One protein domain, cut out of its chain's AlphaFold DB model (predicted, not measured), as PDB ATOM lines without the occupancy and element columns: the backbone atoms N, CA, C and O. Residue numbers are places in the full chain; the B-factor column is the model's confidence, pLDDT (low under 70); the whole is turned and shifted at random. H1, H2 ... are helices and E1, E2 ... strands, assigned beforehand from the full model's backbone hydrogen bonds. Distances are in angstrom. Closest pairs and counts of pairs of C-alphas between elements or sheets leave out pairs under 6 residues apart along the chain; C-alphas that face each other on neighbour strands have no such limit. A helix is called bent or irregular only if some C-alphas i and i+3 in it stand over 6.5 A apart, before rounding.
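Overview. This is residues 730 to 927 of the 954 residues of the protein "ATP-grasp domain-containing protein" of Symbiodinium microadriaticum (UniProt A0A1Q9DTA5). Two lobes follow each other along the longest axis: a small first one with helices H1 and H2 and the two-stranded ribbon E1 E2, and a larger one in which a strongly twisted four-stranded sheet curls round the long helix H3, with the short H5 over its opposite face. At the side of the larger lobe the short strands E5 and E8 pair, and beyond E8 the small helix H6, residues 920 to 925, sticks out. The printed part has 198 residues with six named helices and eight named strands, in the order H1 E1 H2 E2 E3 E4 E5 H3 E6 E7 H4 H5 E8 H6; the large sheet runs E4 E3 E6 E7, antiparallel throughout, and the class is mixed, helices and strands. The whole is only just loose, close to compact, with a radius of gyration of the C-alphas of 19.9 A, and spans 59 by 50 by 34 A.

Arrangement. Start with H1, residues 732 to 741, and H2, residues 772 to 780: they touch, closest at the C-alphas of Leu 732 and Ala 780, 5.8 A apart, and run opposite ways at a steep tilt of 41 degrees. Between them in the chain comes E1, residues 749 to 753, the antiparallel neighbour of E2, residues 790 to 794; N 750 and O 793 are 2.8 A apart. The closest C-alphas of H1 and E2 are those of Ala 735 and Ile 792, 7.6 A. A tight link leads to E3, residues 797 to 808, which forms a hairpin with E4, residues 811 to 819; N 804 and O 816 are 2.8 A apart. E3 bends by 59 degrees at residue 800, and E4 by 58 degrees at residue 814. H3, residues 834 to 849, is on the sheet, which curls round it; its closest C-alpha pair with E4 is Lys 842 and Leu 812, 5.4 A. On the other side of E3 from E4 find E6, residues 853 to 861, with N 803 and O 857 2.9 A apart, and then its hairpin partner E7, residues 867 to 873, with N 858 and O 871 3.0 A apart. H4, residues 878 to 881, only grazes the sheet with residues 878 to 880. H5, residues 889 to 894, is on the opposite face from H3, at a height over the sheet of 9.4 A; the C-alphas of Ala 892 and Thr 813 are its closest pair with E4, 5.9 A. E5, residues 826 to 828, and E8, residues 914 to 916, are antiparallel neighbours, with N 827 and O 915 2.8 A apart. H6, residues 920 to 925, stands free. Every O i to N i+4 pair is within hydrogen-bond range in H1 and H2, against 10 of 12 in H3, 1 of 2 in H5 and 0 of 2 in H6, where 2 of 3 O i to N i+3 pairs are; H4 is too short for an i+4 pair.

Along the chain. Find C-alpha 732 at (303.436, 253.650, 242.935); from there H1 runs 14.6 A. H2 measures 12.0 A, E1 13.4 A and E2 13.3 A. E3 begins at C-alpha 797, (283.418, 236.685, 236.760), and covers 32.1 A; E4 covers 24.1 A, E6 26.1 A and E7 16.8 A. H3 measures 22.3 A and is irregular, only just: C-alphas 846 and 849 are 6.53 A apart. E5, H4, H5 and E8 are short, and H6 ends at C-alpha 925, (256.878, 251.536, 248.210).

Size, cuts and confidence. The two C-alphas farthest apart, those of Glu 773 and Arg 887, are 59.3 A apart. The printed part has no cut; its long links are E1 to H2 and H5 to E8. The mean pLDDT of the printed part is 86.8, and it is under 70 at residues 756 to 763, 822 to 824 and 917 to 927.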
ATOM      1  N   THR A 730     302.184 249.181 248.045       95.50
ATOM      2  CA  THR A 730     302.539 250.106 249.139       95.50
ATOM      3  C   THR A 730     303.150 251.411 248.642       95.50
ATOM      4  O   THR A 730     303.327 252.341 249.422       95.50
ATOM      5  N   CYS A 731     303.463 251.490 247.352       95.19
ATOM      6  CA  CYS A 731     303.842 252.704 246.642       95.19
ATOM      7  C   CYS A 731     303.476 252.579 245.152       95.19
ATOM      8  O   CYS A 731     303.027 251.528 244.691       95.19
ATOM      9  N   LEU A 732     303.670 253.656 244.383       95.38
ATOM     10  CA  LEU A 732     303.436 253.650 242.935       95.38
ATOM     11  C   LEU A 732     304.340 252.643 242.202       95.38
ATOM     12  O   LEU A 732     303.860 251.926 241.323       95.38
ATOM     13  N   ASP A 733     305.613 252.546 242.591       95.81
ATOM     14  CA  ASP A 733     306.597 251.675 241.931       95.81
ATOM     15  C   ASP A 733     306.240 250.186 242.032       95.81
ATOM     16  O   ASP A 733     306.564 249.412 241.132       95.81
ATOM     17  N   ASP A 734     305.542 249.764 243.090       96.38
ATOM     18  CA  ASP A 734     305.032 248.392 243.211       96.38
ATOM     19  C   ASP A 734     304.069 248.061 242.065       96.38
ATOM     20  O   ASP A 734     304.192 247.021 241.415       96.38
ATOM     21  N   ALA A 735     303.144 248.978 241.772       95.06
ATOM     22  CA  ALA A 735     302.176 248.795 240.700       95.06
ATOM     23  C   ALA A 735     302.832 248.857 239.317       95.06
ATOM     24  O   ALA A 735     302.487 248.058 238.446       95.06
ATOM     25  N   LEU A 736     303.788 249.771 239.108       94.12
ATOM     26  CA  LEU A 736     304.512 249.871 237.837       94.12
ATOM     27  C   LEU A 736     305.281 248.580 237.538       94.12
ATOM     28  O   LEU A 736     305.067 247.986 236.482       94.12
ATOM     29  N   ARG A 737     306.054 248.072 238.507       95.12
ATOM     30  CA  ARG A 737     306.781 246.798 238.378       95.12
ATOM     31  C   ARG A 737     305.847 245.619 238.113       95.12
ATOM     32  O   ARG A 737     306.155 244.767 237.279       95.12
ATOM     33  N   PHE A 738     304.698 245.569 238.789       95.31
ATOM     34  CA  PHE A 738     303.700 244.526 238.555       95.31
ATOM     35  C   PHE A 738     303.215 244.529 237.098       95.31
ATOM     36  O   PHE A 738     303.234 243.489 236.446       95.31
ATOM     37  N   PHE A 739     302.830 245.688 236.556       93.44
ATOM     38  CA  PHE A 739     302.321 245.775 235.182       93.44
ATOM     39  C   PHE A 739     303.405 245.685 234.097       93.44
ATOM     40  O   PHE A 739     303.075 245.320 232.972       93.44
ATOM     41  N   GLU A 740     304.665 245.992 234.407       90.88
ATOM     42  CA  GLU A 740     305.811 245.785 233.505       90.88
ATOM     43  C   GLU A 740     306.180 244.305 233.362       90.88
ATOM     44  O   GLU A 740     306.526 243.851 232.273       90.88
ATOM     45  N   THR A 741     306.092 243.544 234.456       90.69
ATOM     46  CA  THR A 741     306.420 242.107 234.484       90.69
ATOM     47  C   THR A 741     305.232 241.207 234.138       90.69
ATOM     48  O   THR A 741     305.401 239.998 233.946       90.69
ATOM     49  N   LEU A 742     304.029 241.779 234.035       89.81
ATOM     50  CA  LEU A 742     302.810 241.058 233.705       89.81
ATOM     51  C   LEU A 742     302.880 240.490 232.280       89.81
ATOM     52  O   LEU A 742     302.910 241.223 231.292       89.81
ATOM     53  N   GLN A 743     302.837 239.163 232.176       85.56
ATOM     54  CA  GLN A 743     302.778 238.471 230.890       85.56
ATOM     55  C   GLN A 743     301.472 238.809 230.146       85.56
ATOM     56  O   GLN A 743     300.409 238.848 230.775       85.56
ATOM     57  N   PRO A 744     301.503 238.998 228.814       77.19
ATOM     58  CA  PRO A 744     300.317 239.276 228.009       77.19
ATOM     59  C   PRO A 744     299.451 238.013 227.867       77.19
ATOM     60  O   PRO A 744     299.456 237.330 226.850       77.19
ATOM     61  N   ASN A 745     298.698 237.697 228.919       82.50
ATOM     62  CA  ASN A 745     297.803 236.541 229.012       82.50
ATOM     63  C   ASN A 745     296.314 236.936 228.991       82.50
ATOM     64  O   ASN A 745     295.448 236.112 229.269       82.50
ATOM     65  N   GLY A 746     296.013 238.206 228.696       83.00
ATOM     66  CA  GLY A 746     294.649 238.736 228.626       83.00
ATOM     67  C   GLY A 746     293.983 239.007 229.980       83.00
ATOM     68  O   GLY A 746     292.858 239.508 229.993       83.00
ATOM     69  N   LYS A 747     294.649 238.732 231.113       90.19
ATOM     70  CA  LYS A 747     294.089 239.009 232.441       90.19
ATOM     71  C   LYS A 747     293.916 240.506 232.683       90.19
ATOM     72  O   LYS A 747     294.726 241.332 232.258       90.19
ATOM     73  N   LYS A 748     292.848 240.836 233.410       93.75
ATOM     74  CA  LYS A 748     292.557 242.186 233.889       93.75
ATOM     75  C   LYS A 748     292.649 242.236 235.407       93.75
ATOM     76  O   LYS A 748     292.461 241.223 236.073       93.75
ATOM     77  N   PHE A 749     292.927 243.418 235.935       95.25
ATOM     78  CA  PHE A 749     293.167 243.670 237.349       95.25
ATOM     79  C   PHE A 749     292.418 244.915 237.812       95.25
ATOM     80  O   PHE A 749     292.225 245.857 237.043       95.25
ATOM     81  N   ILE A 750     292.036 244.924 239.082       93.94
ATOM     82  CA  ILE A 750     291.522 246.090 239.801       93.94
ATOM     83  C   ILE A 750     292.481 246.480 240.914       93.94
ATOM     84  O   ILE A 750     293.171 245.633 241.478       93.94
ATOM     85  N   VAL A 751     292.483 247.766 241.251       92.56
ATOM     86  CA  VAL A 751     293.236 248.309 242.383       92.56
ATOM     87  C   VAL A 751     292.243 248.816 243.413       92.56
ATOM     88  O   VAL A 751     291.462 249.725 243.135       92.56
ATOM     89  N   LYS A 752     292.252 248.216 244.604       91.00
ATOM     90  CA  LYS A 752     291.359 248.578 245.713       91.00
ATOM     91  C   LYS A 752     292.144 248.700 247.023       91.00
ATOM     92  O   LYS A 752     293.213 248.104 247.123       91.00
ATOM     93  N   PRO A 753     291.668 249.469 248.015       89.81
ATOM     94  CA  PRO A 753     292.299 249.504 249.333       89.81
ATOM     95  C   PRO A 753     292.423 248.093 249.910       89.81
ATOM     96  O   PRO A 753     291.491 247.295 249.779       89.81
ATOM     97  N   ALA A 754     293.556 247.779 250.537       86.12
ATOM     98  CA  ALA A 754     293.768 246.461 251.133       86.12
ATOM     99  C   ALA A 754     292.938 246.274 252.416       86.12
ATOM    100  O   ALA A 754     292.475 245.171 252.689       86.12
ATOM    101  N   VAL A 755     292.703 247.358 253.158       82.88
ATOM    102  CA  VAL A 755     291.863 247.405 254.366       82.88
ATOM    103  C   VAL A 755     290.525 248.070 254.034       82.88
ATOM    104  O   VAL A 755     290.412 248.790 253.042       82.88
ATOM    105  N   TYR A 756     289.487 247.823 254.833       69.44
ATOM    106  CA  TYR A 756     288.189 248.476 254.673       69.44
ATOM    107  C   TYR A 756     288.307 250.014 254.689       69.44
ATOM    108  O   TYR A 756     288.537 250.623 255.733       69.44
ATOM    109  N   ASP A 757     288.093 250.646 253.529       67.44
ATOM    110  CA  ASP A 757     287.966 252.099 253.383       67.44
ATOM    111  C   ASP A 757     286.660 252.442 252.636       67.44
ATOM    112  O   ASP A 757     286.539 252.174 251.433       67.44
ATOM    113  N   PRO A 758     285.661 253.036 253.315       51.72
ATOM    114  CA  PRO A 758     284.400 253.419 252.689       51.72
ATOM    115  C   PRO A 758     284.541 254.572 251.677       51.72
ATOM    116  O   PRO A 758     283.675 254.711 250.815       51.72
ATOM    117  N   LYS A 759     285.617 255.376 251.728       51.38
ATOM    118  CA  LYS A 759     285.821 256.549 250.854       51.38
ATOM    119  C   LYS A 759     286.347 256.192 249.464       51.38
ATOM    120  O   LYS A 759     286.071 256.905 248.505       51.38
ATOM    121  N   ALA A 760     287.100 255.103 249.340       54.44
ATOM    122  CA  ALA A 760     287.876 254.781 248.140       54.44
ATOM    123  C   ALA A 760     287.130 253.921 247.092       54.44
ATOM    124  O   ALA A 760     287.751 253.379 246.178       54.44
ATOM    125  N   ARG A 761     285.798 253.792 247.197       54.09
ATOM    126  CA  ARG A 761     284.970 252.888 246.368       54.09
ATOM    127  C   ARG A 761     284.493 253.451 245.022       54.09
ATOM    128  O   ARG A 761     283.861 252.723 244.267       54.09
ATOM    129  N   THR A 762     284.754 254.717 244.700       53.81
ATOM    130  CA  THR A 762     284.067 255.403 243.587       53.81
ATOM    131  C   THR A 762     284.782 255.355 242.233       53.81
ATOM    132  O   THR A 762     284.217 255.820 241.249       53.81
ATOM    133  N   GLU A 763     285.995 254.795 242.140       64.94
ATOM    134  CA  GLU A 763     286.795 254.817 240.902       64.94
ATOM    135  C   GLU A 763     287.498 253.476 240.629       64.94
ATOM    136  O   GLU A 763     288.658 253.266 240.999       64.94
ATOM    137  N   ILE A 764     286.799 252.563 239.949       78.38
ATOM    138  CA  ILE A 764     287.340 251.265 239.520       78.38
ATOM    139  C   ILE A 764     287.744 251.357 238.043       78.38
ATOM    140  O   ILE A 764     286.914 251.655 237.187       78.38
ATOM    141  N   LEU A 765     289.017 251.088 237.745       87.81
ATOM    142  CA  LEU A 765     289.541 250.973 236.383       87.81
ATOM    143  C   LEU A 765     290.109 249.564 236.175       87.81
ATOM    144  O   LEU A 765     290.890 249.089 236.998       87.81
ATOM    145  N   PHE A 766     289.744 248.912 235.069       92.88
ATOM    146  CA  PHE A 766     290.286 247.600 234.708       92.88
ATOM    147  C   PHE A 766     291.627 247.740 233.989       92.88
ATOM    148  O   PHE A 766     291.699 248.280 232.888       92.88
ATOM    149  N   LEU A 767     292.683 247.226 234.609       92.94
ATOM    150  CA  LEU A 767     294.069 247.340 234.166       92.94
ATOM    151  C   LEU A 767     294.598 246.009 233.605       92.94
ATOM    152  O   LEU A 767     294.110 244.961 234.007       92.94
ATOM    153  N   PRO A 768     295.599 246.005 232.714       92.56
ATOM    154  CA  PRO A 768     296.182 247.182 232.079       92.56
ATOM    155  C   PRO A 768     295.245 247.778 231.015       92.56
ATOM    156  O   PRO A 768     294.440 247.059 230.409       92.56
ATOM    157  N   ILE A 769     295.377 249.082 230.770       91.81
ATOM    158  CA  ILE A 769     294.757 249.781 229.632       91.81
ATOM    159  C   ILE A 769     295.821 250.155 228.589       91.81
ATOM    160  O   ILE A 769     297.020 250.161 228.884       91.81
ATOM    161  N   GLU A 770     295.384 250.431 227.358       90.31
ATOM    162  CA  GLU A 770     296.274 250.829 226.255       90.31
ATOM    163  C   GLU A 770     296.959 252.173 226.537       90.31
ATOM    164  O   GLU A 770     298.166 252.309 226.349       90.31
ATOM    165  N   ASP A 771     296.206 253.137 227.069       93.25
ATOM    166  CA  ASP A 771     296.708 254.455 227.452       93.25
ATOM    167  C   ASP A 771     297.565 254.373 228.730       93.25
ATOM    168  O   ASP A 771     297.066 254.391 229.864       93.25
ATOM    169  N   LYS A 772     298.885 254.272 228.533       92.25
ATOM    170  CA  LYS A 772     299.875 254.167 229.614       92.25
ATOM    171  C   LYS A 772     299.948 255.419 230.483       92.25
ATOM    172  O   LYS A 772     300.176 255.292 231.683       92.25
ATOM    173  N   GLU A 773     299.716 256.604 229.921       93.62
ATOM    174  CA  GLU A 773     299.735 257.854 230.685       93.62
ATOM    175  C   GLU A 773     298.529 257.922 231.626       93.62
ATOM    176  O   GLU A 773     298.671 258.220 232.816       93.62
ATOM    177  N   ARG A 774     297.336 257.570 231.133       93.06
ATOM    178  CA  ARG A 774     296.130 257.474 231.963       93.06
ATOM    179  C   ARG A 774     296.250 256.382 233.020       93.06
ATOM    180  O   ARG A 774     295.835 256.610 234.156       93.06
ATOM    181  N   GLN A 775     296.824 255.227 232.678       93.75
ATOM    182  CA  GLN A 775     297.098 254.163 233.647       93.75
ATOM    183  C   GLN A 775     298.020 254.663 234.761       93.75
ATOM    184  O   GLN A 775     297.708 254.483 235.937       93.75
ATOM    185  N   TRP A 776     299.121 255.323 234.398       94.19
ATOM    186  CA  TRP A 776     300.056 255.893 235.362       94.19
ATOM    187  C   TRP A 776     299.366 256.916 236.271       94.19
ATOM    188  O   TRP A 776     299.463 256.802 237.490       94.19
ATOM    189  N   LYS A 777     298.586 257.852 235.706       94.38
ATOM    190  CA  LYS A 777     297.828 258.852 236.483       94.38
ATOM    191  C   LYS A 777     296.834 258.198 237.444       94.38
ATOM    192  O   LYS A 777     296.729 258.634 238.585       94.38
ATOM    193  N   TYR A 778     296.132 257.150 237.006       93.25
ATOM    194  CA  TYR A 778     295.184 256.408 237.842       93.25
ATOM    195  C   TYR A 778     295.868 255.698 239.020       93.25
ATOM    196  O   TYR A 778     295.371 255.755 240.147       93.25
ATOM    197  N   LEU A 779     297.007 255.047 238.768       93.38
ATOM    198  CA  LEU A 779     297.795 254.378 239.804       93.38
ATOM    199  C   LEU A 779     298.396 255.394 240.780       93.38
ATOM    200  O   LEU A 779     298.282 255.220 241.993       93.38
ATOM    201  N   ALA A 780     298.963 256.486 240.265       92.81
ATOM    202  CA  ALA A 780     299.518 257.565 241.073       92.81
ATOM    203  C   ALA A 780     298.445 258.206 241.966       92.81
ATOM    204  O   ALA A 780     298.695 258.456 243.142       92.81
ATOM    205  N   SER A 781     297.221 258.392 241.458       90.94
ATOM    206  CA  SER A 781     296.135 259.021 242.218       90.94
ATOM    207  C   SER A 781     295.639 258.197 243.411       90.94
ATOM    208  O   SER A 781     294.892 258.730 244.229       90.94
ATOM    209  N   ARG A 782     296.016 256.912 243.525       89.06
ATOM    210  CA  ARG A 782     295.702 256.099 244.709       89.06
ATOM    211  C   ARG A 782     296.510 256.522 245.937       89.06
ATOM    212  O   ARG A 782     296.075 256.239 247.045       89.06
ATOM    213  N   ASN A 783     297.649 257.205 245.754       89.56
ATOM    214  CA  ASN A 783     298.540 257.639 246.839       89.56
ATOM    215  C   ASN A 783     298.852 256.513 247.846       89.56
ATOM    216  O   ASN A 783     298.789 256.724 249.056       89.56
ATOM    217  N   ALA A 784     299.150 255.310 247.345       90.88
ATOM    218  CA  ALA A 784     299.438 254.159 248.196       90.88
ATOM    219  C   ALA A 784     300.671 254.415 249.078       90.88
ATOM    220  O   ALA A 784     301.705 254.875 248.585       90.88
ATOM    221  N   THR A 785     300.551 254.087 250.364       91.56
ATOM    222  CA  THR A 785     301.657 254.080 251.336       91.56
ATOM    223  C   THR A 785     301.642 252.772 252.130       91.56
ATOM    224  O   THR A 785     300.763 251.928 251.946       91.56
ATOM    225  N   LYS A 786     302.593 252.585 253.052       89.62
ATOM    226  CA  LYS A 786     302.567 251.438 253.977       89.62
ATOM    227  C   LYS A 786     301.382 251.499 254.945       89.62
ATOM    228  O   LYS A 786     300.868 250.461 255.342       89.62
ATOM    229  N   GLU A 787     300.956 252.704 255.311       86.12
ATOM    230  CA  GLU A 787     299.839 252.972 256.220       86.12
ATOM    231  C   GLU A 787     298.486 252.884 255.506       86.12
ATOM    232  O   GLU A 787     297.487 252.516 256.122       86.12
ATOM    233  N   VAL A 788     298.454 253.197 254.206       86.69
ATOM    234  CA  VAL A 788     297.267 253.081 253.347       86.69
ATOM    235  C   VAL A 788     297.600 252.199 252.138       86.69
ATOM    236  O   VAL A 788     297.735 252.695 251.015       86.69
ATOM    237  N   PRO A 789     297.793 250.885 252.357       92.00
ATOM    238  CA  PRO A 789     298.161 249.973 251.290       92.00
ATOM    239  C   PRO A 789     296.966 249.674 250.384       92.00
ATOM    240  O   PRO A 789     295.815 249.566 250.821       92.00
ATOM    241  N   TYR A 790     297.266 249.466 249.109       93.38
ATOM    242  CA  TYR A 790     296.337 248.971 248.105       93.38
ATOM    243  C   TYR A 790     296.677 247.526 247.737       93.38
ATOM    244  O   TYR A 790     297.783 247.030 247.962       93.38
ATOM    245  N   VAL A 791     295.698 246.848 247.155       94.88
ATOM    246  CA  VAL A 791     295.832 245.518 246.584       94.88
ATOM    247  C   VAL A 791     295.480 245.572 245.101       94.88
ATOM    248  O   VAL A 791     294.459 246.149 244.712       94.88
ATOM    249  N   ILE A 792     296.344 244.982 244.280       95.88
ATOM    250  CA  ILE A 792     296.096 244.712 242.866       95.88
ATOM    251  C   ILE A 792     295.537 243.293 242.803       95.88
ATOM    252  O   ILE A 792     296.218 242.362 243.221       95.88
ATOM    253  N   GLN A 793     294.306 243.114 242.330       95.31
ATOM    254  CA  GLN A 793     293.627 241.813 242.318       95.31
ATOM    255  C   GLN A 793     293.067 241.504 240.929       95.31
ATOM    256  O   GLN A 793     292.529 242.391 240.267       95.31
ATOM    257  N   GLU A 794     293.202 240.253 240.492       95.31
ATOM    258  CA  GLU A 794     292.603 239.730 239.260       95.31
ATOM    259  C   GLU A 794     291.089 239.999 239.197       95.31
ATOM    260  O   GLU A 794     290.366 239.824 240.178       95.31
ATOM    261  N   VAL A 795     290.606 240.428 238.029       94.44
ATOM    262  CA  VAL A 795     289.176 240.594 237.747       94.44
ATOM    263  C   VAL A 795     288.548 239.220 237.537       94.44
ATOM    264  O   VAL A 795     288.952 238.479 236.641       94.44
ATOM    265  N   LEU A 796     287.539 238.908 238.346       94.25
ATOM    266  CA  LEU A 796     286.795 237.650 238.312       94.25
ATOM    267  C   LEU A 796     285.395 237.831 237.706       94.25
ATOM    268  O   LEU A 796     284.932 238.952 237.494       94.25
ATOM    269  N   GLN A 797     284.733 236.717 237.395       93.25
ATOM    270  CA  GLN A 797     283.418 236.685 236.760       93.25
ATOM    271  C   GLN A 797     282.286 236.810 237.782       93.25
ATOM    272  O   GLN A 797     282.305 236.183 238.842       93.25
ATOM    273  N   GLU A 798     281.290 237.616 237.421       88.44
ATOM    274  CA  GLU A 798     280.015 237.736 238.126       88.44
ATOM    275  C   GLU A 798     279.160 236.454 238.007       88.44
ATOM    276  O   GLU A 798     279.318 235.697 237.041       88.44
ATOM    277  N   PRO A 799     278.208 236.215 238.934       89.31
ATOM    278  CA  PRO A 799     277.865 237.030 240.107       89.31
ATOM    279  C   PRO A 799     278.754 236.751 241.331       89.31
ATOM    280  O   PRO A 799     279.494 235.772 241.384       89.31
ATOM    281  N   GLU A 800     278.676 237.636 242.325       91.62
ATOM    282  CA  GLU A 800     279.345 237.469 243.619       91.62
ATOM    283  C   GLU A 800     278.523 236.562 244.552       91.62
ATOM    284  O   GLU A 800     277.292 236.622 244.603       91.62
ATOM    285  N   TYR A 801     279.214 235.735 245.329       94.50
ATOM    286  CA  TYR A 801     278.643 234.847 246.338       94.50
ATOM    287  C   TYR A 801     279.243 235.149 247.706       94.50
ATOM    288  O   TYR A 801     280.364 235.629 247.806       94.50
ATOM    289  N   GLY A 802     278.510 234.828 248.767       95.19
ATOM    290  CA  GLY A 802     279.008 234.902 250.133       95.19
ATOM    291  C   GLY A 802     278.958 233.535 250.797       95.19
ATOM    292  O   GLY A 802     277.979 232.803 250.643       95.19
ATOM    293  N   CYS A 803     279.976 233.190 251.583       96.56
ATOM    294  CA  CYS A 803     279.883 232.072 252.517       96.56
ATOM    295  C   CYS A 803     280.149 232.517 253.951       96.56
ATOM    296  O   CYS A 803     281.072 233.278 254.212       96.56
ATOM    297  N   TYR A 804     279.359 232.021 254.897       97.06
ATOM    298  CA  TYR A 804     279.546 232.247 256.326       97.06
ATOM    299  C   TYR A 804     280.041 230.959 256.980       97.06
ATOM    300  O   TYR A 804     279.411 229.915 256.828       97.06
ATOM    301  N   ALA A 805     281.155 231.033 257.705       97.25
ATOM    302  CA  ALA A 805     281.799 229.885 258.330       97.25
ATOM    303  C   ALA A 805     282.218 230.199 259.770       97.25
ATOM    304  O   ALA A 805     282.655 231.312 260.078       97.25
ATOM    305  N   PHE A 806     282.126 229.210 260.654       95.38
ATOM    306  CA  PHE A 806     282.690 229.298 261.999       95.38
ATOM    307  C   PHE A 806     283.403 228.014 262.403       95.38
ATOM    308  O   PHE A 806     283.074 226.913 261.956       95.38
ATOM    309  N   TYR A 807     284.422 228.185 263.235       96.69
ATOM    310  CA  TYR A 807     285.460 227.202 263.496       96.69
ATOM    311  C   TYR A 807     285.694 227.038 264.991       96.69
ATOM    312  O   TYR A 807     285.691 228.031 265.721       96.69
ATOM    313  N   ASN A 808     286.004 225.809 265.400       95.38
ATOM    314  CA  ASN A 808     286.593 225.490 266.697       95.38
ATOM    315  C   ASN A 808     287.848 224.650 266.467       95.38
ATOM    316  O   ASN A 808     287.782 223.608 265.818       95.38
ATOM    317  N   GLN A 809     288.988 225.092 267.004       92.88
ATOM    318  CA  GLN A 809     290.259 224.358 266.933       92.88
ATOM    319  C   GLN A 809     290.604 223.909 265.499       92.88
ATOM    320  O   GLN A 809     290.903 222.741 265.249       92.88
ATOM    321  N   GLY A 810     290.438 224.814 264.532       94.56
ATOM    322  CA  GLY A 810     290.694 224.577 263.111       94.56
ATOM    323  C   GLY A 810     289.648 223.726 262.385       94.56
ATOM    324  O   GLY A 810     289.723 223.592 261.165       94.56
ATOM    325  N   HIS A 811     288.653 223.179 263.083       95.81
ATOM    326  CA  HIS A 811     287.583 222.383 262.483       95.81
ATOM    327  C   HIS A 811     286.390 223.271 262.135       95.81
ATOM    328  O   HIS A 811     285.963 224.098 262.940       95.81
ATOM    329  N   LEU A 812     285.847 223.098 260.930       97.00
ATOM    330  CA  LEU A 812     284.642 223.791 260.482       97.00
ATOM    331  C   LEU A 812     283.436 223.248 261.257       97.00
ATOM    332  O   LEU A 812     283.130 222.065 261.162       97.00
ATOM    333  N   THR A 813     282.758 224.105 262.017       97.06
ATOM    334  CA  THR A 813     281.634 223.727 262.900       97.06
ATOM    335  C   THR A 813     280.287 224.218 262.392       97.06
ATOM    336  O   THR A 813     279.254 223.657 262.748       97.06
ATOM    337  N   GLY A 814     280.284 225.209 261.505       96.94
ATOM    338  CA  GLY A 814     279.106 225.580 260.742       96.94
ATOM    339  C   GLY A 814     279.445 226.346 259.482       96.94
ATOM    340  O   GLY A 814     280.520 226.941 259.366       96.94
ATOM    341  N   PHE A 815     278.527 226.268 258.526       97.62
ATOM    342  CA  PHE A 815     278.749 226.691 257.156       97.62
ATOM    343  C   PHE A 815     277.431 227.058 256.466       97.62
ATOM    344  O   PHE A 815     276.423 226.364 256.587       97.62
ATOM    345  N   GLU A 816     277.455 228.142 255.703       96.44
ATOM    346  CA  GLU A 816     276.390 228.527 254.786       96.44
ATOM    347  C   GLU A 816     276.993 229.159 253.536       96.44
ATOM    348  O   GLU A 816     277.893 229.983 253.654       96.44
ATOM    349  N   LEU A 817     276.450 228.841 252.361       96.06
ATOM    350  CA  LEU A 817     276.814 229.457 251.085       96.06
ATOM    351  C   LEU A 817     275.555 230.035 250.441       96.06
ATOM    352  O   LEU A 817     274.537 229.350 250.339       96.06
ATOM    353  N   PHE A 818     275.622 231.287 250.007       93.38
ATOM    354  CA  PHE A 818     274.490 232.043 249.482       93.38
ATOM    355  C   PHE A 818     274.935 232.993 248.365       93.38
ATOM    356  O   PHE A 818     276.104 233.352 248.247       93.38
ATOM    357  N   GLU A 819     273.990 233.396 247.521       89.81
ATOM    358  CA  GLU A 819     274.212 234.448 246.524       89.81
ATOM    359  C   GLU A 819     274.339 235.809 247.218       89.81
ATOM    360  O   GLU A 819     273.543 236.127 248.107       89.81
ATOM    361  N   SER A 820     275.360 236.592 246.853       82.88
ATOM    362  CA  SER A 820     275.545 237.933 247.407       82.88
ATOM    363  C   SER A 820     274.473 238.852 246.826       82.88
ATOM    364  O   SER A 820     274.186 238.833 245.630       82.88
ATOM    365  N   ALA A 821     273.848 239.662 247.676       71.06
ATOM    366  CA  ALA A 821     272.842 240.630 247.264       71.06
ATOM    367  C   ALA A 821     273.191 241.988 247.861       71.06
ATOM    368  O   ALA A 821     273.368 242.103 249.075       71.06
ATOM    369  N   ALA A 822     273.201 243.036 247.032       64.00
ATOM    370  CA  ALA A 822     273.534 244.393 247.470       64.00
ATOM    371  C   ALA A 822     272.650 244.879 248.637       64.00
ATOM    372  O   ALA A 822     273.102 245.637 249.493       64.00
ATOM    373  N   SER A 823     271.398 244.412 248.707       59.56
ATOM    374  CA  SER A 823     270.472 244.733 249.796       59.56
ATOM    375  C   SER A 823     270.754 243.959 251.089       59.56
ATOM    376  O   SER A 823     270.337 244.393 252.161       59.56
ATOM    377  N   CYS A 824     271.447 242.813 251.022       69.00
ATOM    378  CA  CYS A 824     271.655 241.886 252.140       69.00
ATOM    379  C   CYS A 824     270.346 241.467 252.847       69.00
ATOM    380  O   CYS A 824     270.375 241.098 254.025       69.00
ATOM    381  N   LEU A 825     269.204 241.538 252.146       72.69
ATOM    382  CA  LEU A 825     267.871 241.231 252.682       72.69
ATOM    383  C   LEU A 825     267.394 239.818 252.353       72.69
ATOM    384  O   LEU A 825     266.415 239.375 252.945       72.69
ATOM    385  N   VAL A 826     268.051 239.115 251.428       79.56
ATOM    386  CA  VAL A 826     267.606 237.814 250.914       79.56
ATOM    387  C   VAL A 826     268.721 236.798 251.070       79.56
ATOM    388  O   VAL A 826     269.852 237.065 250.686       79.56
ATOM    389  N   TYR A 827     268.394 235.634 251.624       84.06
ATOM    390  CA  TYR A 827     269.325 234.525 251.764       84.06
ATOM    391  C   TYR A 827     268.647 233.243 251.323       84.06
ATOM    392  O   TYR A 827     267.604 232.850 251.854       84.06
ATOM    393  N   ARG A 828     269.280 232.591 250.353       85.44
ATOM    394  CA  ARG A 828     268.937 231.268 249.850       85.44
ATOM    395  C   ARG A 828     270.218 230.450 249.812       85.44
ATOM    396  O   ARG A 828     271.235 230.953 249.339       85.44
ATOM    397  N   GLN A 829     270.151 229.211 250.287       88.69
ATOM    398  CA  GLN A 829     271.290 228.309 250.196       88.69
ATOM    399  C   GLN A 829     271.605 228.000 248.728       88.69
ATOM    400  O   GLN A 829     270.732 227.569 247.966       88.69
ATOM    401  N   LEU A 830     272.860 228.194 248.333       89.31
ATOM    402  CA  LEU A 830     273.337 227.844 247.005       89.31
ATOM    403  C   LEU A 830     273.691 226.356 246.954       89.31
ATOM    404  O   LEU A 830     274.593 225.918 247.648       89.31
ATOM    405  N   GLN A 831     273.030 225.574 246.102       87.06
ATOM    406  CA  GLN A 831     273.333 224.137 245.980       87.06
ATOM    407  C   GLN A 831     274.577 223.860 245.122       87.06
ATOM    408  O   GLN A 831     275.321 222.908 245.350       87.06
ATOM    409  N   LYS A 832     274.812 224.692 244.104       88.38
ATOM    410  CA  LYS A 832     275.942 224.531 243.188       88.38
ATOM    411  C   LYS A 832     277.248 224.864 243.921       88.38
ATOM    412  O   LYS A 832     277.339 225.925 244.521       88.38
ATOM    413  N   GLN A 833     278.246 223.977 243.833       92.31
ATOM    414  CA  GLN A 833     279.581 224.148 244.442       92.31
ATOM    415  C   GLN A 833     279.571 224.295 245.979       92.31
ATOM    416  O   GLN A 833     280.580 224.679 246.563       92.31
ATOM    417  N   TYR A 834     278.462 223.935 246.644       93.81
ATOM    418  CA  TYR A 834     278.336 223.994 248.105       93.81
ATOM    419  C   TYR A 834     279.435 223.194 248.804       93.81
ATOM    420  O   TYR A 834     280.111 223.702 249.693       93.81
ATOM    421  N   GLU A 835     279.644 221.961 248.344       94.56
ATOM    422  CA  GLU A 835     280.650 221.045 248.879       94.56
ATOM    423  C   GLU A 835     282.081 221.526 248.622       94.56
ATOM    424  O   GLU A 835     282.905 221.537 249.530       94.56
ATOM    425  N   GLU A 836     282.354 222.028 247.414       95.19
ATOM    426  CA  GLU A 836     283.664 222.568 247.035       95.19
ATOM    427  C   GLU A 836     284.070 223.744 247.938       95.19
ATOM    428  O   GLU A 836     285.176 223.773 248.482       95.19
ATOM    429  N   VAL A 837     283.156 224.695 248.161       96.69
ATOM    430  CA  VAL A 837     283.419 225.850 249.034       96.69
ATOM    431  C   VAL A 837     283.466 225.437 250.510       96.69
ATOM    432  O   VAL A 837     284.243 226.004 251.285       96.69
ATOM    433  N   ARG A 838     282.690 224.423 250.917       96.31
ATOM    434  CA  ARG A 838     282.759 223.857 252.272       96.31
ATOM    435  C   ARG A 838     284.131 223.249 252.543       96.31
ATOM    436  O   ARG A 838     284.716 223.513 253.593       96.31
ATOM    437  N   ASP A 839     284.670 222.487 251.600       95.38
ATOM    438  CA  ASP A 839     285.995 221.882 251.718       95.38
ATOM    439  C   ASP A 839     287.117 222.925 251.659       95.38
ATOM    440  O   ASP A 839     288.088 222.819 252.415       95.38
ATOM    441  N   LEU A 840     286.952 223.994 250.867       95.69
ATOM    442  CA  LEU A 840     287.826 225.170 250.923       95.69
ATOM    443  C   LEU A 840     287.848 225.775 252.334       95.69
ATOM    444  O   LEU A 840     288.923 226.034 252.876       95.69
ATOM    445  N   CYS A 841     286.681 225.941 252.964       96.56
ATOM    446  CA  CYS A 841     286.577 226.453 254.332       96.56
ATOM    447  C   CYS A 841     287.223 225.503 255.354       96.56
ATOM    448  O   CYS A 841     287.979 225.953 256.214       96.56
ATOM    449  N   LYS A 842     287.021 224.182 255.241       95.44
ATOM    450  CA  LYS A 842     287.734 223.192 256.077       95.44
ATOM    451  C   LYS A 842     289.255 223.325 255.928       95.44
ATOM    452  O   LYS A 842     289.981 223.282 256.923       95.44
ATOM    453  N   GLY A 843     289.731 223.502 254.694       93.94
ATOM    454  CA  GLY A 843     291.135 223.744 254.378       93.94
ATOM    455  C   GLY A 843     291.672 225.005 255.053       93.94
ATOM    456  O   GLY A 843     292.713 224.937 255.702       93.94
ATOM    457  N   LEU A 844     290.931 226.113 254.976       94.38
ATOM    458  CA  LEU A 844     291.283 227.373 255.632       94.38
ATOM    459  C   LEU A 844     291.355 227.218 257.158       94.38
ATOM    460  O   LEU A 844     292.319 227.643 257.777       94.38
ATOM    461  N   GLY A 845     290.389 226.546 257.786       91.31
ATOM    462  CA  GLY A 845     290.413 226.330 259.236       91.31
ATOM    463  C   GLY A 845     291.647 225.559 259.719       91.31
ATOM    464  O   GLY A 845     292.310 225.980 260.672       91.31
ATOM    465  N   LYS A 846     291.956 224.438 259.055       83.62
ATOM    466  CA  LYS A 846     292.931 223.451 259.542       83.62
ATOM    467  C   LYS A 846     294.347 223.647 259.004       83.62
ATOM    468  O   LYS A 846     295.297 223.425 259.748       83.62
ATOM    469  N   LYS A 847     294.503 224.009 257.726       76.12
ATOM    470  CA  LYS A 847     295.819 224.075 257.068       76.12
ATOM    471  C   LYS A 847     296.526 225.413 257.251       76.12
ATOM    472  O   LYS A 847     297.747 225.421 257.176       76.12
ATOM    473  N   SER A 848     295.803 226.515 257.474       73.88
ATOM    474  CA  SER A 848     296.436 227.837 257.536       73.88
ATOM    475  C   SER A 848     296.699 228.334 258.960       73.88
ATOM    476  O   SER A 848     297.818 228.740 259.252       73.88
ATOM    477  N   MET A 849     295.693 228.319 259.850       80.12
ATOM    478  CA  MET A 849     295.737 229.142 261.076       80.12
ATOM    479  C   MET A 849     295.162 228.499 262.351       80.12
ATOM    480  O   MET A 849     295.144 229.149 263.393       80.12
ATOM    481  N   ASN A 850     294.685 227.246 262.315       87.88
ATOM    482  CA  ASN A 850     294.020 226.589 263.458       87.88
ATOM    483  C   ASN A 850     292.878 227.448 264.057       87.88
ATOM    484  O   ASN A 850     292.819 227.739 265.256       87.88
ATOM    485  N   LEU A 851     291.980 227.902 263.183       91.81
ATOM    486  CA  LEU A 851     291.007 228.953 263.482       91.81
ATOM    487  C   LEU A 851     290.016 228.576 264.600       91.81
ATOM    488  O   LEU A 851     289.468 227.477 264.632       91.81
ATOM    489  N   THR A 852     289.728 229.528 265.495       93.75
ATOM    490  CA  THR A 852     288.583 229.472 266.425       93.75
ATOM    491  C   THR A 852     287.862 230.813 266.425       93.75
ATOM    492  O   THR A 852     288.428 231.821 266.851       93.75
ATOM    493  N   GLY A 853     286.625 230.839 265.932       94.81
ATOM    494  CA  GLY A 853     285.885 232.072 265.671       94.81
ATOM    495  C   GLY A 853     285.016 231.956 264.426       94.81
ATOM    496  O   GLY A 853     284.561 230.872 264.075       94.81
ATOM    497  N   GLN A 854     284.764 233.075 263.755       95.50
ATOM    498  CA  GLN A 854     283.802 233.152 262.658       95.50
ATOM    499  C   GLN A 854     284.243 234.157 261.598       95.50
ATOM    500  O   GLN A 854     284.804 235.200 261.930       95.50
ATOM    501  N   LEU A 855     283.949 233.856 260.337       96.50
ATOM    502  CA  LEU A 855     284.227 234.720 259.197       96.50
ATOM    503  C   LEU A 855     283.152 234.604 258.126       96.50
ATOM    504  O   LEU A 855     282.370 233.656 258.089       96.50
ATOM    505  N   THR A 856     283.147 235.586 257.237       95.81
ATOM    506  CA  THR A 856     282.424 235.545 255.972       95.81
ATOM    507  C   THR A 856     283.436 235.714 254.851       95.81
ATOM    508  O   THR A 856     284.287 236.592 254.956       95.81
ATOM    509  N   LEU A 857     283.361 234.897 253.807       96.62
ATOM    510  CA  LEU A 857     284.143 235.092 252.590       96.62
ATOM    511  C   LEU A 857     283.227 235.612 251.496       96.62
ATOM    512  O   LEU A 857     282.127 235.080 251.330       96.62
ATOM    513  N   ASP A 858     283.714 236.587 250.743       95.31
ATOM    514  CA  ASP A 858     283.114 236.982 249.474       95.31
ATOM    515  C   ASP A 858     283.844 236.195 248.377       95.31
ATOM    516  O   ASP A 858     285.075 236.083 248.401       95.31
ATOM    517  N   LEU A 859     283.102 235.589 247.453       96.44
ATOM    518  CA  LEU A 859     283.612 234.677 246.430       96.44
ATOM    519  C   LEU A 859     283.131 235.092 245.043       96.44
ATOM    520  O   LEU A 859     281.999 235.541 244.871       96.44
ATOM    521  N   MET A 860     283.966 234.866 244.037       96.06
ATOM    522  CA  MET A 860     283.604 235.044 242.630       96.06
ATOM    523  C   MET A 860     284.193 233.917 241.782       96.06
ATOM    524  O   MET A 860     285.095 233.192 242.215       96.06
ATOM    525  N   HIS A 861     283.674 233.758 240.566       94.94
ATOM    526  CA  HIS A 861     284.128 232.719 239.649       94.94
ATOM    527  C   HIS A 861     285.408 233.133 238.923       94.94
ATOM    528  O   HIS A 861     285.500 234.206 238.335       94.94
ATOM    529  N   THR A 862     286.396 232.246 238.886       93.19
ATOM    530  CA  THR A 862     287.505 232.361 237.930       93.19
ATOM    531  C   THR A 862     287.004 232.146 236.502       93.19
ATOM    532  O   THR A 862     285.923 231.597 236.280       93.19
ATOM    533  N   ALA A 863     287.824 232.491 235.504       88.50
ATOM    534  CA  ALA A 863     287.519 232.200 234.099       88.50
ATOM    535  C   ALA A 863     287.304 230.698 233.808       88.50
ATOM    536  O   ALA A 863     286.692 230.346 232.802       88.50
ATOM    537  N   HIS A 864     287.778 229.818 234.695       88.44
ATOM    538  CA  HIS A 864     287.613 228.366 234.612       88.44
ATOM    539  C   HIS A 864     286.401 227.840 235.405       88.44
ATOM    540  O   HIS A 864     286.187 226.632 235.464       88.44
ATOM    541  N   GLY A 865     285.593 228.720 236.010       89.81
ATOM    542  CA  GLY A 865     284.371 228.355 236.733       89.81
ATOM    543  C   GLY A 865     284.576 227.890 238.180       89.81
ATOM    544  O   GLY A 865     283.620 227.437 238.812       89.81
ATOM    545  N   GLN A 866     285.785 228.023 238.728       92.62
ATOM    546  CA  GLN A 866     286.070 227.747 240.140       92.62
ATOM    547  C   GLN A 866     285.667 228.939 241.017       92.62
ATOM    548  O   GLN A 866     286.005 230.072 240.673       92.62
ATOM    549  N   LEU A 867     284.981 228.699 242.141       95.12
ATOM    550  CA  LEU A 867     284.712 229.739 243.140       95.12
ATOM    551  C   LEU A 867     285.938 229.944 244.025       95.12
ATOM    552  O   LEU A 867     286.383 229.011 244.690       95.12
ATOM    553  N   VAL A 868     286.459 231.169 244.051       96.94
ATOM    554  CA  VAL A 868     287.620 231.533 244.875       96.94
ATOM    555  C   VAL A 868     287.296 232.721 245.783       96.94
ATOM    556  O   VAL A 868     286.551 233.611 245.362       96.94
ATOM    557  N   PRO A 869     287.833 232.773 247.016       97.00
ATOM    558  CA  PRO A 869     287.634 233.911 247.904       97.00
ATOM    559  C   PRO A 869     288.365 235.159 247.394       97.00
ATOM    560  O   PRO A 869     289.546 235.099 247.050       97.00
ATOM    561  N   ILE A 870     287.682 236.304 247.395       94.62
ATOM    562  CA  ILE A 870     288.241 237.615 247.017       94.62
ATOM    563  C   ILE A 870     288.476 238.542 248.209       94.62
ATOM    564  O   ILE A 870     289.279 239.475 248.112       94.62
ATOM    565  N   GLU A 871     287.762 238.304 249.306       93.75
ATOM    566  CA  GLU A 871     287.777 239.094 250.532       93.75
ATOM    567  C   GLU A 871     287.321 238.214 251.700       93.75
ATOM    568  O   GLU A 871     286.474 237.333 251.539       93.75
ATOM    569  N   CYS A 872     287.893 238.452 252.879       95.00
ATOM    570  CA  CYS A 872     287.455 237.845 254.121       95.00
ATOM    571  C   CYS A 872     287.020 238.946 255.086       95.00
ATOM    572  O   CYS A 872     287.710 239.933 255.300       95.00
ATOM    573  N   ASN A 873     285.854 238.745 255.682       94.56
ATOM    574  CA  ASN A 873     285.273 239.565 256.724       94.56
ATOM    575  C   ASN A 873     285.274 238.720 258.016       94.56
ATOM    576  O   ASN A 873     284.339 237.932 258.197       94.56
ATOM    577  N   PRO A 874     286.270 238.839 258.919       94.81
ATOM    578  CA  PRO A 874     286.448 237.984 260.108       94.81
ATOM    579  C   PRO A 874     285.433 238.274 261.234       94.81
ATOM    580  O   PRO A 874     285.759 238.622 262.369       94.81
ATOM    581  N   ARG A 875     284.148 238.181 260.898       93.50
ATOM    582  CA  ARG A 875     283.005 238.552 261.727       93.50
ATOM    583  C   ARG A 875     281.763 237.763 261.329       93.50
ATOM    584  O   ARG A 875     281.689 237.157 260.262       93.50
ATOM    585  N   ILE A 876     280.739 237.835 262.178       94.19
ATOM    586  CA  ILE A 876     279.445 237.202 261.913       94.19
ATOM    587  C   ILE A 876     278.715 237.800 260.702       94.19
ATOM    588  O   ILE A 876     278.654 239.029 260.525       94.19
ATOM    589  N   HIS A 877     278.043 236.929 259.951       93.44
ATOM    590  CA  HIS A 877     277.106 237.306 258.897       93.44
ATOM    591  C   HIS A 877     275.644 237.173 259.334       93.44
ATOM    592  O   HIS A 877     275.305 236.353 260.186       93.44
ATOM    593  N   SER A 878     274.735 237.921 258.698       91.06
ATOM    594  CA  SER A 878     273.285 237.730 258.895       91.06
ATOM    595  C   SER A 878     272.798 236.353 258.427       91.06
ATOM    596  O   SER A 878     271.749 235.896 258.885       91.06
ATOM    597  N   ALA A 879     273.599 235.660 257.608       92.38
ATOM    598  CA  ALA A 879     273.380 234.272 257.218       92.38
ATOM    599  C   ALA A 879     273.264 233.323 258.425       92.38
ATOM    600  O   ALA A 879     272.560 232.336 258.325       92.38
ATOM    601  N   VAL A 880     273.789 233.654 259.615       94.06
ATOM    602  CA  VAL A 880     273.525 232.862 260.838       94.06
ATOM    603  C   VAL A 880     272.026 232.629 261.103       94.06
ATOM    604  O   VAL A 880     271.638 231.651 261.737       94.06
ATOM    605  N   CYS A 881     271.148 233.507 260.605       92.69
ATOM    606  CA  CYS A 881     269.704 233.353 260.763       92.69
ATOM    607  C   CYS A 881     269.125 232.203 259.914       92.69
ATOM    608  O   CYS A 881     268.043 231.710 260.241       92.69
ATOM    609  N   THR A 882     269.799 231.759 258.847       92.00
ATOM    610  CA  THR A 882     269.406 230.557 258.083       92.00
ATOM    611  C   THR A 882     269.672 229.281 258.884       92.00
ATOM    612  O   THR A 882     268.920 228.322 258.764       92.00
ATOM    613  N   LEU A 883     270.677 229.306 259.763       93.12
ATOM    614  CA  LEU A 883     271.098 228.180 260.603       93.12
ATOM    615  C   LEU A 883     270.226 227.998 261.854       93.12
ATOM    616  O   LEU A 883     270.365 227.026 262.602       93.12
ATOM    617  N   GLU A 884     269.331 228.949 262.123       88.31
ATOM    618  CA  GLU A 884     268.485 228.919 263.306       88.31
ATOM    619  C   GLU A 884     267.600 227.667 263.340       88.31
ATOM    620  O   GLU A 884     266.819 227.404 262.427       88.31
ATOM    621  N   GLY A 885     267.671 226.947 264.459       83.25
ATOM    622  CA  GLY A 885     266.914 225.717 264.667       83.25
ATOM    623  C   GLY A 885     267.728 224.450 264.463       83.25
ATOM    624  O   GLY A 885     267.234 223.376 264.794       83.25
ATOM    625  N   HIS A 886     268.961 224.565 263.969       90.75
ATOM    626  CA  HIS A 886     269.889 223.447 263.945       90.75
ATOM    627  C   HIS A 886     270.283 223.045 265.374       90.75
ATOM    628  O   HIS A 886     270.658 223.900 266.182       90.75
ATOM    629  N   ARG A 887     270.229 221.742 265.672       89.62
ATOM    630  CA  ARG A 887     270.461 221.198 267.021       89.62
ATOM    631  C   ARG A 887     271.846 221.522 267.590       89.62
ATOM    632  O   ARG A 887     271.953 221.743 268.782       89.62
ATOM    633  N   ASN A 888     272.868 221.611 266.737       92.62
ATOM    634  CA  ASN A 888     274.254 221.877 267.148       92.62
ATOM    635  C   ASN A 888     274.632 223.374 267.120       92.62
ATOM    636  O   ASN A 888     275.785 223.710 267.374       92.62
ATOM    637  N   LEU A 889     273.710 224.287 266.773       94.19
ATOM    638  CA  LEU A 889     274.060 225.704 266.579       94.19
ATOM    639  C   LEU A 889     274.614 226.343 267.857       94.19
ATOM    640  O   LEU A 889     275.566 227.112 267.790       94.19
ATOM    641  N   ALA A 890     274.020 226.053 269.013       94.25
ATOM    642  CA  ALA A 890     274.485 226.624 270.269       94.25
ATOM    643  C   ALA A 890     275.760 225.952 270.774       94.25
ATOM    644  O   ALA A 890     276.688 226.681 271.123       94.25
ATOM    645  N   ALA A 891     275.860 224.622 270.694       93.12
ATOM    646  CA  ALA A 891     277.102 223.895 270.953       93.12
ATOM    647  C   ALA A 891     278.287 224.452 270.147       93.12
ATOM    648  O   ALA A 891     279.344 224.700 270.718       93.12
ATOM    649  N   ALA A 892     278.101 224.764 268.863       94.44
ATOM    650  CA  ALA A 892     279.179 225.297 268.037       94.44
ATOM    651  C   ALA A 892     279.721 226.663 268.507       94.44
ATOM    652  O   ALA A 892     280.909 226.926 268.348       94.44
ATOM    653  N   PHE A 893     278.890 227.505 269.135       95.38
ATOM    654  CA  PHE A 893     279.342 228.748 269.777       95.38
ATOM    655  C   PHE A 893     279.864 228.528 271.207       95.38
ATOM    656  O   PHE A 893     280.846 229.141 271.641       95.38
ATOM    657  N   ALA A 894     279.147 227.718 271.986       94.56
ATOM    658  CA  ALA A 894     279.276 227.654 273.434       94.56
ATOM    659  C   ALA A 894     280.278 226.596 273.904       94.56
ATOM    660  O   ALA A 894     280.990 226.849 274.875       94.56
ATOM    661  N   ASP A 895     280.383 225.455 273.233       92.88
ATOM    662  CA  ASP A 895     281.317 224.391 273.584       92.88
ATOM    663  C   ASP A 895     282.639 224.569 272.824       92.88
ATOM    664  O   ASP A 895     282.725 224.399 271.611       92.88
ATOM    665  N   ALA A 896     283.696 224.916 273.564       90.25
ATOM    666  CA  ALA A 896     285.032 225.141 273.010       90.25
ATOM    667  C   ALA A 896     285.678 223.874 272.415       90.25
ATOM    668  O   ALA A 896     286.673 223.985 271.699       90.25
ATOM    669  N   ASN A 897     285.135 222.696 272.733       91.81
ATOM    670  CA  ASN A 897     285.611 221.402 272.255       91.81
ATOM    671  C   ASN A 897     284.645 220.763 271.252       91.81
ATOM    672  O   ASN A 897     284.838 219.603 270.892       91.81
ATOM    673  N   PHE A 898     283.609 221.483 270.807       92.75
ATOM    674  CA  PHE A 898     282.716 220.962 269.782       92.75
ATOM    675  C   PHE A 898     283.474 220.819 268.461       92.75
ATOM    676  O   PHE A 898     283.797 221.816 267.811       92.75
ATOM    677  N   ILE A 899     283.738 219.570 268.090       93.44
ATOM    678  CA  ILE A 899     284.352 219.155 266.833       93.44
ATOM    679  C   ILE A 899     283.371 218.177 266.174       93.44
ATOM    680  O   ILE A 899     283.057 217.163 266.794       93.44
ATOM    681  N   PRO A 900     282.875 218.461 264.957       91.94
ATOM    682  CA  PRO A 900     281.991 217.550 264.238       91.94
ATOM    683  C   PRO A 900     282.719 216.245 263.908       91.94
ATOM    684  O   PRO A 900     283.796 216.278 263.308       91.94
ATOM    685  N   GLU A 901     282.129 215.099 264.251       89.12
ATOM    686  CA  GLU A 901     282.681 213.783 263.888       89.12
ATOM    687  C   GLU A 901     282.413 213.441 262.414       89.12
ATOM    688  O   GLU A 901     283.128 212.649 261.798       89.12
ATOM    689  N   SER A 902     281.386 214.060 261.828       91.62
ATOM    690  CA  SER A 902     281.017 213.916 260.421       91.62
ATOM    691  C   SER A 902     280.452 215.217 259.851       91.62
ATOM    692  O   SER A 902     280.001 216.098 260.586       91.62
ATOM    693  N   ASP A 903     280.395 215.311 258.520       90.06
ATOM    694  CA  ASP A 903     279.818 216.465 257.821       90.06
ATOM    695  C   ASP A 903     278.338 216.711 258.174       90.06
ATOM    696  O   ASP A 903     277.872 217.843 258.104       90.06
ATOM    697  N   ALA A 904     277.610 215.680 258.621       88.44
ATOM    698  CA  ALA A 904     276.217 215.797 259.057       88.44
ATOM    699  C   ALA A 904     276.047 216.537 260.398       88.44
ATOM    700  O   ALA A 904     274.930 216.902 260.766       88.44
ATOM    701  N   GLU A 905     277.129 216.725 261.155       92.31
ATOM    702  CA  GLU A 905     277.113 217.463 262.420       92.31
ATOM    703  C   GLU A 905     277.512 218.931 262.268       92.31
ATOM    704  O   GLU A 905     277.240 219.723 263.183       92.31
ATOM    705  N   ILE A 906     278.105 219.293 261.124       95.81
ATOM    706  CA  ILE A 906     278.382 220.680 260.755       95.81
ATOM    707  C   ILE A 906     277.049 221.417 260.683       95.81
ATOM    708  O   ILE A 906     276.094 220.977 260.049       95.81
ATOM    709  N   VAL A 907     276.981 222.566 261.345       96.25
ATOM    710  CA  VAL A 907     275.778 223.388 261.374       96.25
ATOM    711  C   VAL A 907     275.558 224.029 260.005       96.25
ATOM    712  O   VAL A 907     276.185 225.036 259.679       96.25
ATOM    713  N   THR A 908     274.638 223.470 259.224       95.56
ATOM    714  CA  THR A 908     274.204 224.005 257.929       95.56
ATOM    715  C   THR A 908     272.696 224.246 257.926       95.56
ATOM    716  O   THR A 908     271.949 223.654 258.715       95.56
ATOM    717  N   SER A 909     272.206 225.126 257.049       92.25
ATOM    718  CA  SER A 909     270.764 225.187 256.804       92.25
ATOM    719  C   SER A 909     270.331 224.060 255.872       92.25
ATOM    720  O   SER A 909     271.145 223.407 255.214       92.25
ATOM    721  N   LYS A 910     269.023 223.808 255.836       88.00
ATOM    722  CA  LYS A 910     268.440 222.843 254.902       88.00
ATOM    723  C   LYS A 910     268.347 223.466 253.501       88.00
ATOM    724  O   LYS A 910     268.101 224.673 253.438       88.00
ATOM    725  N   PRO A 911     268.449 222.692 252.407       85.00
ATOM    726  CA  PRO A 911     268.420 223.214 251.034       85.00
ATOM    727  C   PRO A 911     267.240 224.138 250.705       85.00
ATOM    728  O   PRO A 911     267.380 225.110 249.968       85.00
ATOM    729  N   GLU A 912     266.079 223.867 251.293       82.25
ATOM    730  CA  GLU A 912     264.843 224.636 251.147       82.25
ATOM    731  C   GLU A 912     264.785 225.913 252.009       82.25
ATOM    732  O   GLU A 912     263.756 226.589 252.061       82.25
ATOM    733  N   THR A 913     265.857 226.247 252.730       80.50
ATOM    734  CA  THR A 913     265.875 227.401 253.630       80.50
ATOM    735  C   THR A 913     265.919 228.703 252.839       80.50
ATOM    736  O   THR A 913     266.837 228.966 252.062       80.50
ATOM    737  N   PHE A 914     264.935 229.556 253.108       82.38
ATOM    738  CA  PHE A 914     264.835 230.900 252.564       82.38
ATOM    739  C   PHE A 914     264.596 231.902 253.695       82.38
ATOM    740  O   PHE A 914     263.719 231.707 254.542       82.38
ATOM    741  N   ARG A 915     265.385 232.978 253.731       80.69
ATOM    742  CA  ARG A 915     265.212 234.088 254.677       80.69
ATOM    743  C   ARG A 915     265.115 235.401 253.914       80.69
ATOM    744  O   ARG A 915     265.974 235.700 253.092       80.69
ATOM    745  N   TYR A 916     264.093 236.183 254.242       75.06
ATOM    746  CA  TYR A 916     263.855 237.509 253.686       75.06
ATOM    747  C   TYR A 916     263.568 238.510 254.810       75.06
ATOM    748  O   TYR A 916     262.760 238.225 255.698       75.06
ATOM    749  N   TRP A 917     264.215 239.674 254.780       67.69
ATOM    750  CA  TRP A 917     263.944 240.782 255.695       67.69
ATOM    751  C   TRP A 917     263.099 241.846 254.997       67.69
ATOM    752  O   TRP A 917     263.540 242.465 254.035       67.69
ATOM    753  N   VAL A 918     261.897 242.098 255.519       54.06
ATOM    754  CA  VAL A 918     261.014 243.162 255.020       54.06
ATOM    755  C   VAL A 918     261.355 244.484 255.717       54.06
ATOM    756  O   VAL A 918     261.206 244.603 256.937       54.06
ATOM    757  N   GLY A 919     261.800 245.488 254.958       47.19
ATOM    758  CA  GLY A 919     261.977 246.858 255.443       47.19
ATOM    759  C   GLY A 919     260.654 247.632 255.458       47.19
ATOM    760  O   GLY A 919     259.930 247.658 254.472       47.19
ATOM    761  N   LEU A 920     260.329 248.326 256.555       39.66
ATOM    762  CA  LEU A 920     259.108 249.154 256.656       39.66
ATOM    763  C   LEU A 920     259.076 250.334 255.669       39.66
ATOM    764  O   LEU A 920     258.001 250.795 255.297       39.66
ATOM    765  N   ARG A 921     260.245 250.815 255.230       32.69
ATOM    766  CA  ARG A 921     260.348 251.845 254.186       32.69
ATOM    767  C   ARG A 921     259.914 251.296 252.822       32.69
ATOM    768  O   ARG A 921     259.267 252.012 252.068       32.69
ATOM    769  N   ASP A 922     260.182 250.015 252.587       34.97
ATOM    770  CA  ASP A 922     259.819 249.285 251.372       34.97
ATOM    771  C   ASP A 922     258.389 248.746 251.439       34.97
ATOM    772  O   ASP A 922     257.802 248.479 250.408       34.97
ATOM    773  N   PHE A 923     257.764 248.655 252.616       34.12
ATOM    774  CA  PHE A 923     256.333 248.338 252.718       34.12
ATOM    775  C   PHE A 923     255.442 249.486 252.201       34.12
ATOM    776  O   PHE A 923     254.350 249.248 251.698       34.12
ATOM    777  N   ALA A 924     255.921 250.736 252.282       28.41
ATOM    778  CA  ALA A 924     255.236 251.901 251.715       28.41
ATOM    779  C   ALA A 924     255.455 252.057 250.193       28.41
ATOM    780  O   ALA A 924     254.619 252.661 249.532       28.41
ATOM    781  N   TRP A 925     256.548 251.508 249.647       25.97
ATOM    782  CA  TRP A 925     256.878 251.536 248.210       25.97
ATOM    783  C   TRP A 925     256.513 250.233 247.469       25.97
ATOM    784  O   TRP A 925     256.198 250.248 246.285       25.97
ATOM    785  N   GLY A 926     256.484 249.099 248.166       26.45
ATOM    786  CA  GLY A 926     256.208 247.756 247.642       26.45
ATOM    787  C   GLY A 926     254.732 247.468 247.366       26.45
ATOM    788  O   GLY A 926     254.402 246.401 246.868       26.45
ATOM    789  N   LEU A 927     253.839 248.428 247.623       27.88
ATOM    790  CA  LEU A 927     252.482 248.408 247.066       27.88
ATOM    791  C   LEU A 927     252.458 248.745 245.560       27.88
ATOM    792  O   LEU A 927     251.408 248.609 244.942       27.88
TER     793      LEU A 927